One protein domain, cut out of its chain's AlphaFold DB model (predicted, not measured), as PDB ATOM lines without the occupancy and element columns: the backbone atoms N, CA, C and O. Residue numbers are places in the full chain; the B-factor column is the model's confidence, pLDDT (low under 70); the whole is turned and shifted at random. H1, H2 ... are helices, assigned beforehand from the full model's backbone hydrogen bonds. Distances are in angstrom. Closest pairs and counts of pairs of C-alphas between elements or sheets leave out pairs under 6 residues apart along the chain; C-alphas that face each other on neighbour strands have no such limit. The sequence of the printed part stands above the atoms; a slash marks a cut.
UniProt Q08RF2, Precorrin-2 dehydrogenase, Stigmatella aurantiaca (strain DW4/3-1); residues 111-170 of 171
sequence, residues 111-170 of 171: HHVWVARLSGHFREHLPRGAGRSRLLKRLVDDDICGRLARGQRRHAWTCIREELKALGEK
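This is residues 111 to 170 of the 171 residues of the protein "Precorrin-2 dehydrogenase" of Stigmatella aurantiaca (strain DW4/3-1) (UniProt Q08RF2). Three helices, H1, H2 and H4, run nearly aligned, their centres a triangle, with H2 packed on both H1 and H4; short H3 follows H2 at one end, touching the first parts of H1 and H4. The 60 printed residues hold four helices, H1 to H4 in order, and no named strand: all helix, compact, radius of gyration of the C-alphas 10.9 A, spans 31 by 19 by 15 A.

Find C-alpha 111 at (-27.843, -50.475, 7.914); H1 runs from there to 125, 20.9 A. H2 is residues 130 to 140, 15.9 A, and H3 144 to 149, 8.6 A. H4, 153 to 168, 22.6 A, ends at (-6.773, -36.801, 14.479).

Look at the C-alphas of Ser 119 and Leu 136, 6.0 A apart, the closest of the hairpin H1 and H2. H2 touches residues 160 to 167 of H4, closest C-alphas Gly 131 and Leu 167, 5.4 A. H1 and H4 are apart. Each O i to N i+4 pair is within hydrogen-bond range in H1, H3 and H4, and 6 of 7 in H2.

The printed part has no cut and its three links are tight; pLDDT is under 70 at residues 169 to 170.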
ATOM      1  N   HIS A 111     -28.607 -51.413   7.088       94.50
ATOM      2  CA  HIS A 111     -27.843 -50.475   7.914       94.50
ATOM      3  C   HIS A 111     -26.897 -51.204   8.880       94.50
ATOM      4  O   HIS A 111     -25.739 -50.811   8.976       94.50
ATOM      5  N   HIS A 112     -27.315 -52.329   9.472       95.94
ATOM      6  CA  HIS A 112     -26.431 -53.159  10.297       95.94
ATOM      7  C   HIS A 112     -25.230 -53.688   9.504       95.94
ATOM      8  O   HIS A 112     -24.102 -53.657   9.988       95.94
ATOM      9  N   VAL A 113     -25.441 -54.119   8.253       96.06
ATOM     10  CA  VAL A 113     -24.349 -54.569   7.366       96.06
ATOM     11  C   VAL A 113     -23.339 -53.449   7.119       96.06
ATOM     12  O   VAL A 113     -22.134 -53.694   7.140       96.06
ATOM     13  N   TRP A 114     -23.818 -52.224   6.895       94.31
ATOM     14  CA  TRP A 114     -22.959 -51.051   6.727       94.31
ATOM     15  C   TRP A 114     -22.154 -50.744   7.984       94.31
ATOM     16  O   TRP A 114     -20.937 -50.605   7.897       94.31
ATOM     17  N   VAL A 115     -22.812 -50.696   9.142       95.38
ATOM     18  CA  VAL A 115     -22.163 -50.461  10.438       95.38
ATOM     19  C   VAL A 115     -21.094 -51.519  10.715       95.38
ATOM     20  O   VAL A 115     -19.975 -51.169  11.088       95.38
ATOM     21  N   ALA A 116     -21.388 -52.798  10.466       96.56
ATOM     22  CA  ALA A 116     -20.431 -53.885  10.646       96.56
ATOM     23  C   ALA A 116     -19.205 -53.740   9.725       96.56
ATOM     24  O   ALA A 116     -18.069 -53.877  10.182       96.56
ATOM     25  N   ARG A 117     -19.409 -53.400   8.445       96.00
ATOM     26  CA  ARG A 117     -18.311 -53.169   7.487       96.00
ATOM     27  C   ARG A 117     -17.459 -51.956   7.854       96.00
ATOM     28  O   ARG A 117     -16.239 -52.067   7.857       96.00
ATOM     29  N   LEU A 118     -18.086 -50.831   8.203       94.88
ATOM     30  CA  LEU A 118     -17.378 -49.629   8.661       94.88
ATOM     31  C   LEU A 118     -16.570 -49.914   9.927       94.88
ATOM     32  O   LEU A 118     -15.410 -49.528  10.022       94.88
ATOM     33  N   SER A 119     -17.154 -50.655  10.870       95.62
ATOM     34  CA  SER A 119     -16.464 -51.067  12.093       95.62
ATOM     35  C   SER A 119     -15.228 -51.918  11.795       95.62
ATOM     36  O   SER A 119     -14.188 -51.713  12.416       95.62
ATOM     37  N   GLY A 120     -15.321 -52.852  10.840       96.31
ATOM     38  CA  GLY A 120     -14.176 -53.631  10.362       96.31
ATOM     39  C   GLY A 120     -13.097 -52.743   9.740       96.31
ATOM     40  O   GLY A 120     -11.953 -52.773  10.182       96.31
ATOM     41  N   HIS A 121     -13.493 -51.878   8.804       95.75
ATOM     42  CA  HIS A 121     -12.590 -50.946   8.128       95.75
ATOM     43  C   HIS A 121     -11.823 -50.053   9.118       95.75
ATOM     44  O   HIS A 121     -10.600 -49.958   9.050       95.75
ATOM     45  N   PHE A 122     -12.502 -49.461  10.103       95.62
ATOM     46  CA  PHE A 122     -11.841 -48.621  11.107       95.62
ATOM     47  C   PHE A 122     -10.970 -49.405  12.094       95.62
ATOM     48  O   PHE A 122      -9.991 -48.860  12.597       95.62
ATOM     49  N   ARG A 123     -11.280 -50.672  12.397       95.38
ATOM     50  CA  ARG A 123     -10.389 -51.514  13.220       95.38
ATOM     51  C   ARG A 123      -9.054 -51.778  12.535       95.38
ATOM     52  O   ARG A 123      -8.050 -51.879  13.238       95.38
ATOM     53  N   GLU A 124      -9.082 -51.910  11.216       96.81
ATOM     54  CA  GLU A 124      -7.916 -52.161  10.375       96.81
ATOM     55  C   GLU A 124      -7.088 -50.888  10.148       96.81
ATOM     56  O   GLU A 124      -5.869 -50.932  10.262       96.81
ATOM     57  N   HIS A 125      -7.741 -49.747   9.909       94.81
ATOM     58  CA  HIS A 125      -7.062 -48.524   9.460       94.81
ATOM     59  C   HIS A 125      -6.800 -47.487  10.564       94.81
ATOM     60  O   HIS A 125      -6.064 -46.533  10.330       94.81
ATOM     61  N   LEU A 126      -7.393 -47.630  11.759       93.75
ATOM     62  CA  LEU A 126      -7.177 -46.698  12.873       93.75
ATOM     63  C   LEU A 126      -6.385 -47.345  14.020       93.75
ATOM     64  O   LEU A 126      -6.643 -48.508  14.374       93.75
ATOM     65  N   PRO A 127      -5.491 -46.578  14.677       92.38
ATOM     66  CA  PRO A 127      -4.703 -47.074  15.799       92.38
ATOM     67  C   PRO A 127      -5.595 -47.526  16.959       92.38
ATOM     68  O   PRO A 127      -6.698 -47.013  17.187       92.38
ATOM     69  N   ARG A 128      -5.121 -48.520  17.722       93.31
ATOM     70  CA  ARG A 128      -5.806 -48.938  18.953       93.31
ATOM     71  C   ARG A 128      -5.778 -47.782  19.957       93.31
ATOM     72  O   ARG A 128      -4.742 -47.165  20.148       93.31
ATOM     73  N   GLY A 129      -6.899 -47.517  20.625       92.31
ATOM     74  CA  GLY A 129      -6.967 -46.472  21.643       92.31
ATOM     75  C   GLY A 129      -8.390 -46.023  21.954       92.31
ATOM     76  O   GLY A 129      -9.359 -46.485  21.343       92.31
ATOM     77  N   ALA A 130      -8.511 -45.099  22.910       91.38
ATOM     78  CA  ALA A 130      -9.796 -44.596  23.392       91.38
ATOM     79  C   ALA A 130     -10.631 -43.922  22.288       91.38
ATOM     80  O   ALA A 130     -11.848 -44.103  22.258       91.38
ATOM     81  N   GLY A 131      -9.989 -43.201  21.359       91.56
ATOM     82  CA  GLY A 131     -10.662 -42.565  20.220       91.56
ATOM     83  C   GLY A 131     -11.341 -43.587  19.308       91.56
ATOM     84  O   GLY A 131     -12.544 -43.505  19.068       91.56
ATOM     85  N   ARG A 132     -10.609 -44.625  18.883       93.81
ATOM     86  CA  ARG A 132     -11.176 -45.698  18.053       93.81
ATOM     87  C   ARG A 132     -12.304 -46.431  18.775       93.81
ATOM     88  O   ARG A 132     -13.351 -46.675  18.185       93.81
ATOM     89  N   SER A 133     -12.118 -46.765  20.053       93.31
ATOM     90  CA  SER A 133     -13.157 -47.421  20.857       93.31
ATOM     91  C   SER A 133     -14.430 -46.577  20.969       93.31
ATOM     92  O   SER A 133     -15.524 -47.133  20.934       93.31
ATOM     93  N   ARG A 134     -14.303 -45.248  21.072       92.38
ATOM     94  CA  ARG A 134     -15.438 -44.316  21.082       92.38
ATOM     95  C   ARG A 134     -16.173 -44.301  19.742       92.38
ATOM     96  O   ARG A 134     -17.384 -44.505  19.738       92.38
ATOM     97  N   LEU A 135     -15.450 -44.145  18.630       93.00
ATOM     98  CA  LEU A 135     -16.033 -44.171  17.285       93.00
ATOM     99  C   LEU A 135     -16.809 -45.473  17.041       93.00
ATOM    100  O   LEU A 135     -17.951 -45.439  16.592       93.00
ATOM    101  N   LEU A 136     -16.214 -46.622  17.378       94.69
ATOM    102  CA  LEU A 136     -16.853 -47.927  17.191       94.69
ATOM    103  C   LEU A 136     -18.142 -48.083  18.009       94.69
ATOM    104  O   LEU A 136     -19.080 -48.694  17.513       94.69
ATOM    105  N   LYS A 137     -18.209 -47.525  19.226       93.00
ATOM    106  CA  LYS A 137     -19.450 -47.500  20.018       93.00
ATOM    107  C   LYS A 137     -20.516 -46.642  19.334       93.00
ATOM    108  O   LYS A 137     -21.590 -47.146  19.025       93.00
ATOM    109  N   ARG A 138     -20.166 -45.408  18.948       92.19
ATOM    110  CA  ARG A 138     -21.096 -44.487  18.268       92.19
ATOM    111  C   ARG A 138     -21.667 -45.036  16.960       92.19
ATOM    112  O   ARG A 138     -22.788 -44.689  16.600       92.19
ATOM    113  N   LEU A 139     -20.909 -45.864  16.235       92.94
ATOM    114  CA  LEU A 139     -21.390 -46.515  15.012       92.94
ATOM    115  C   LEU A 139     -22.559 -47.472  15.264       92.94
ATOM    116  O   LEU A 139     -23.399 -47.629  14.380       92.94
ATOM    117  N   VAL A 140     -22.576 -48.130  16.424       91.00
ATOM    118  CA  VAL A 140     -23.559 -49.161  16.781       91.00
ATOM    119  C   VAL A 140     -24.750 -48.566  17.533       91.00
ATOM    120  O   VAL A 140     -25.851 -49.094  17.410       91.00
ATOM    121  N   ASP A 141     -24.549 -47.455  18.241       85.62
ATOM    122  CA  ASP A 141     -25.613 -46.749  18.955       85.62
ATOM    123  C   ASP A 141     -26.687 -46.173  18.001       85.62
ATOM    124  O   ASP A 141     -26.479 -45.998  16.791       85.62
ATOM    125  N   ASP A 142     -27.841 -45.806  18.568       77.94
ATOM    126  CA  ASP A 142     -29.012 -45.283  17.842       77.94
ATOM    127  C   ASP A 142     -28.754 -43.985  17.059       77.94
ATOM    128  O   ASP A 142     -29.557 -43.606  16.201       77.94
ATOM    129  N   ASP A 143     -27.632 -43.305  17.311       81.38
ATOM    130  CA  ASP A 143     -27.245 -42.108  16.571       81.38
ATOM    131  C   ASP A 143     -26.864 -42.458  15.123       81.38
ATOM    132  O   ASP A 143     -27.616 -42.159  14.195       81.38
ATOM    133  N   ILE A 144     -25.741 -43.144  14.883       88.44
ATOM    134  CA  ILE A 144     -25.308 -43.444  13.508       88.44
ATOM    135  C   ILE A 144     -26.122 -44.601  12.921       88.44
ATOM    136  O   ILE A 144     -26.611 -44.493  11.790       88.44
ATOM    137  N   CYS A 145     -26.305 -45.687  13.677       91.06
ATOM    138  CA  CYS A 145     -27.042 -46.855  13.200       91.06
ATOM    139  C   CYS A 145     -28.508 -46.495  12.910       91.06
ATOM    140  O   CYS A 145     -29.012 -46.759  11.812       91.06
ATOM    141  N   GLY A 146     -29.163 -45.786  13.836       90.06
ATOM    142  CA  GLY A 146     -30.548 -45.339  13.677       90.06
ATOM    143  C   GLY A 146     -30.730 -44.328  12.540       90.06
ATOM    144  O   GLY A 146     -31.693 -44.426  11.773       90.06
ATOM    145  N   ARG A 147     -29.787 -43.397  12.330       91.75
ATOM    146  CA  ARG A 147     -29.811 -42.498  11.155       91.75
ATOM    147  C   ARG A 147     -29.699 -43.263   9.843       91.75
ATOM    148  O   ARG A 147     -30.439 -42.968   8.903       91.75
ATOM    149  N   LEU A 148     -28.808 -44.252   9.766       92.25
ATOM    150  CA  LEU A 148     -28.683 -45.107   8.583       92.25
ATOM    151  C   LEU A 148     -29.958 -45.921   8.339       92.25
ATOM    152  O   LEU A 148     -30.368 -46.054   7.183       92.25
ATOM    153  N   ALA A 149     -30.609 -46.409   9.399       91.75
ATOM    154  CA  ALA A 149     -31.888 -47.108   9.306       91.75
ATOM    155  C   ALA A 149     -32.993 -46.218   8.708       91.75
ATOM    156  O   ALA A 149     -33.734 -46.672   7.840       91.75
ATOM    157  N   ARG A 150     -33.037 -44.933   9.086       93.06
ATOM    158  CA  ARG A 150     -33.983 -43.924   8.562       93.06
ATOM    159  C   ARG A 150     -33.570 -43.313   7.211       93.06
ATOM    160  O   ARG A 150     -34.170 -42.340   6.771       93.06
ATOM    161  N   GLY A 151     -32.512 -43.815   6.567       91.75
ATOM    162  CA  GLY A 151     -32.021 -43.293   5.284       91.75
ATOM    163  C   GLY A 151     -31.282 -41.947   5.365       91.75
ATOM    164  O   GLY A 151     -30.902 -41.392   4.335       91.75
ATOM    165  N   GLN A 152     -30.995 -41.437   6.564       92.88
ATOM    166  CA  GLN A 152     -30.351 -40.140   6.809       92.88
ATOM    167  C   GLN A 152     -28.823 -40.204   6.624       92.88
ATOM    168  O   GLN A 152     -28.045 -39.804   7.493       92.88
ATOM    169  N   ARG A 153     -28.373 -40.703   5.465       91.06
ATOM    170  CA  ARG A 153     -26.956 -40.990   5.176       91.06
ATOM    171  C   ARG A 153     -26.043 -39.778   5.336       91.06
ATOM    172  O   ARG A 153     -24.949 -39.917   5.871       91.06
ATOM    173  N   ARG A 154     -26.492 -38.595   4.903       92.62
ATOM    174  CA  ARG A 154     -25.710 -37.353   5.006       92.62
ATOM    175  C   ARG A 154     -25.382 -37.020   6.462       92.62
ATOM    176  O   ARG A 154     -24.225 -36.777   6.770       92.62
ATOM    177  N   HIS A 155     -26.376 -37.089   7.347       90.12
ATOM    178  CA  HIS A 155     -26.193 -36.837   8.777       90.12
ATOM    179  C   HIS A 155     -25.306 -37.898   9.429       90.12
ATOM    180  O   HIS A 155     -24.379 -37.545  10.147       90.12
ATOM    181  N   ALA A 156     -25.528 -39.180   9.118       91.88
ATOM    182  CA  ALA A 156     -24.666 -40.260   9.599       91.88
ATOM    183  C   ALA A 156     -23.191 -40.028   9.217       91.88
ATOM    184  O   ALA A 156     -22.301 -40.200  10.046       91.88
ATOM    185  N   TRP A 157     -22.927 -39.581   7.983       92.31
ATOM    186  CA  TRP A 157     -21.568 -39.285   7.533       92.31
ATOM    187  C   TRP A 157     -20.963 -38.050   8.204       92.31
ATOM    188  O   TRP A 157     -19.775 -38.056   8.519       92.31
ATOM    189  N   THR A 158     -21.762 -37.015   8.470       92.88
ATOM    190  CA  THR A 158     -21.318 -35.858   9.261       92.88
ATOM    191  C   THR A 158     -20.839 -36.296  10.646       92.88
ATOM    192  O   THR A 158     -19.705 -35.986  11.005       92.88
ATOM    193  N   CYS A 159     -21.624 -37.105  11.364       89.44
ATOM    194  CA  CYS A 159     -21.250 -37.606  12.690       89.44
ATOM    195  C   CYS A 159     -19.961 -38.448  12.662       89.44
ATOM    196  O   CYS A 159     -19.098 -38.293  13.521       89.44
ATOM    197  N   ILE A 160     -19.795 -39.313  11.651       92.25
ATOM    198  CA  ILE A 160     -18.563 -40.105  11.483       92.25
ATOM    199  C   ILE A 160     -17.353 -39.188  11.265       92.25
ATOM    200  O   ILE A 160     -16.302 -39.398  11.866       92.25
ATOM    201  N   ARG A 161     -17.487 -38.156  10.422       92.12
ATOM    202  CA  ARG A 161     -16.396 -37.207  10.149       92.12
ATOM    203  C   ARG A 161     -15.982 -36.418  11.388       92.12
ATOM    204  O   ARG A 161     -14.794 -36.168  11.553       92.12
ATOM    205  N   GLU A 162     -16.931 -36.016  12.225       90.75
ATOM    206  CA  GLU A 162     -16.650 -35.314  13.484       90.75
ATOM    207  C   GLU A 162     -15.834 -36.187  14.443       90.75
ATOM    208  O   GLU A 162     -14.818 -35.737  14.969       90.75
ATOM    209  N   GLU A 163     -16.208 -37.459  14.598       89.81
ATOM    210  CA  GLU A 163     -15.443 -38.412  15.412       89.81
ATOM    211  C   GLU A 163     -14.032 -38.656  14.869       89.81
ATOM    212  O   GLU A 163     -13.070 -38.715  15.635       89.81
ATOM    213  N   LEU A 164     -13.886 -38.768  13.546       90.62
ATOM    214  CA  LEU A 164     -12.575 -38.943  12.917       90.62
ATOM    215  C   LEU A 164     -11.675 -37.713  13.109       90.62
ATOM    216  O   LEU A 164     -10.486 -37.876  13.379       90.62
ATOM    217  N   LYS A 165     -12.223 -36.494  13.028       89.19
ATOM    218  CA  LYS A 165     -11.475 -35.260  13.324       89.19
ATOM    219  C   LYS A 165     -11.005 -35.220  14.778       89.19
ATOM    220  O   LYS A 165      -9.822 -35.014  15.021       89.19
ATOM    221  N   ALA A 166     -11.897 -35.516  15.723       85.50
ATOM    222  CA  ALA A 166     -11.568 -35.549  17.149       85.50
ATOM    223  C   ALA A 166     -10.504 -36.608  17.508       85.50
ATOM    224  O   ALA A 166      -9.861 -36.518  18.556       85.50
ATOM    225  N   LEU A 167     -10.329 -37.630  16.661       84.94
ATOM    226  CA  LEU A 167      -9.271 -38.631  16.781       84.94
ATOM    227  C   LEU A 167      -7.932 -38.114  16.232       84.94
ATOM    228  O   LEU A 167      -6.901 -38.323  16.867       84.94
ATOM    229  N   GLY A 168      -7.956 -37.415  15.093       75.81
ATOM    230  CA  GLY A 168      -6.773 -36.801  14.479       75.81
ATOM    231  C   GLY A 168      -6.191 -35.629  15.274       75.81
ATOM    232  O   GLY A 168      -4.988 -35.431  15.250       75.81
ATOM    233  N   GLU A 169      -7.008 -34.895  16.033       62.62
ATOM    234  CA  GLU A 169      -6.545 -33.815  16.927       62.62
ATOM    235  C   GLU A 169      -5.844 -34.325  18.204       62.62
ATOM    236  O   GLU A 169      -5.261 -33.537  18.945       62.62
ATOM    237  N   LYS A 170      -5.918 -35.633  18.497       54.22
ATOM    238  CA  LYS A 170      -5.359 -36.267  19.709       54.22
ATOM    239  C   LYS A 170      -4.167 -37.193  19.450       54.22
ATOM    240  O   LYS A 170      -3.748 -37.884  20.380       54.22
TER     241      LYS A 170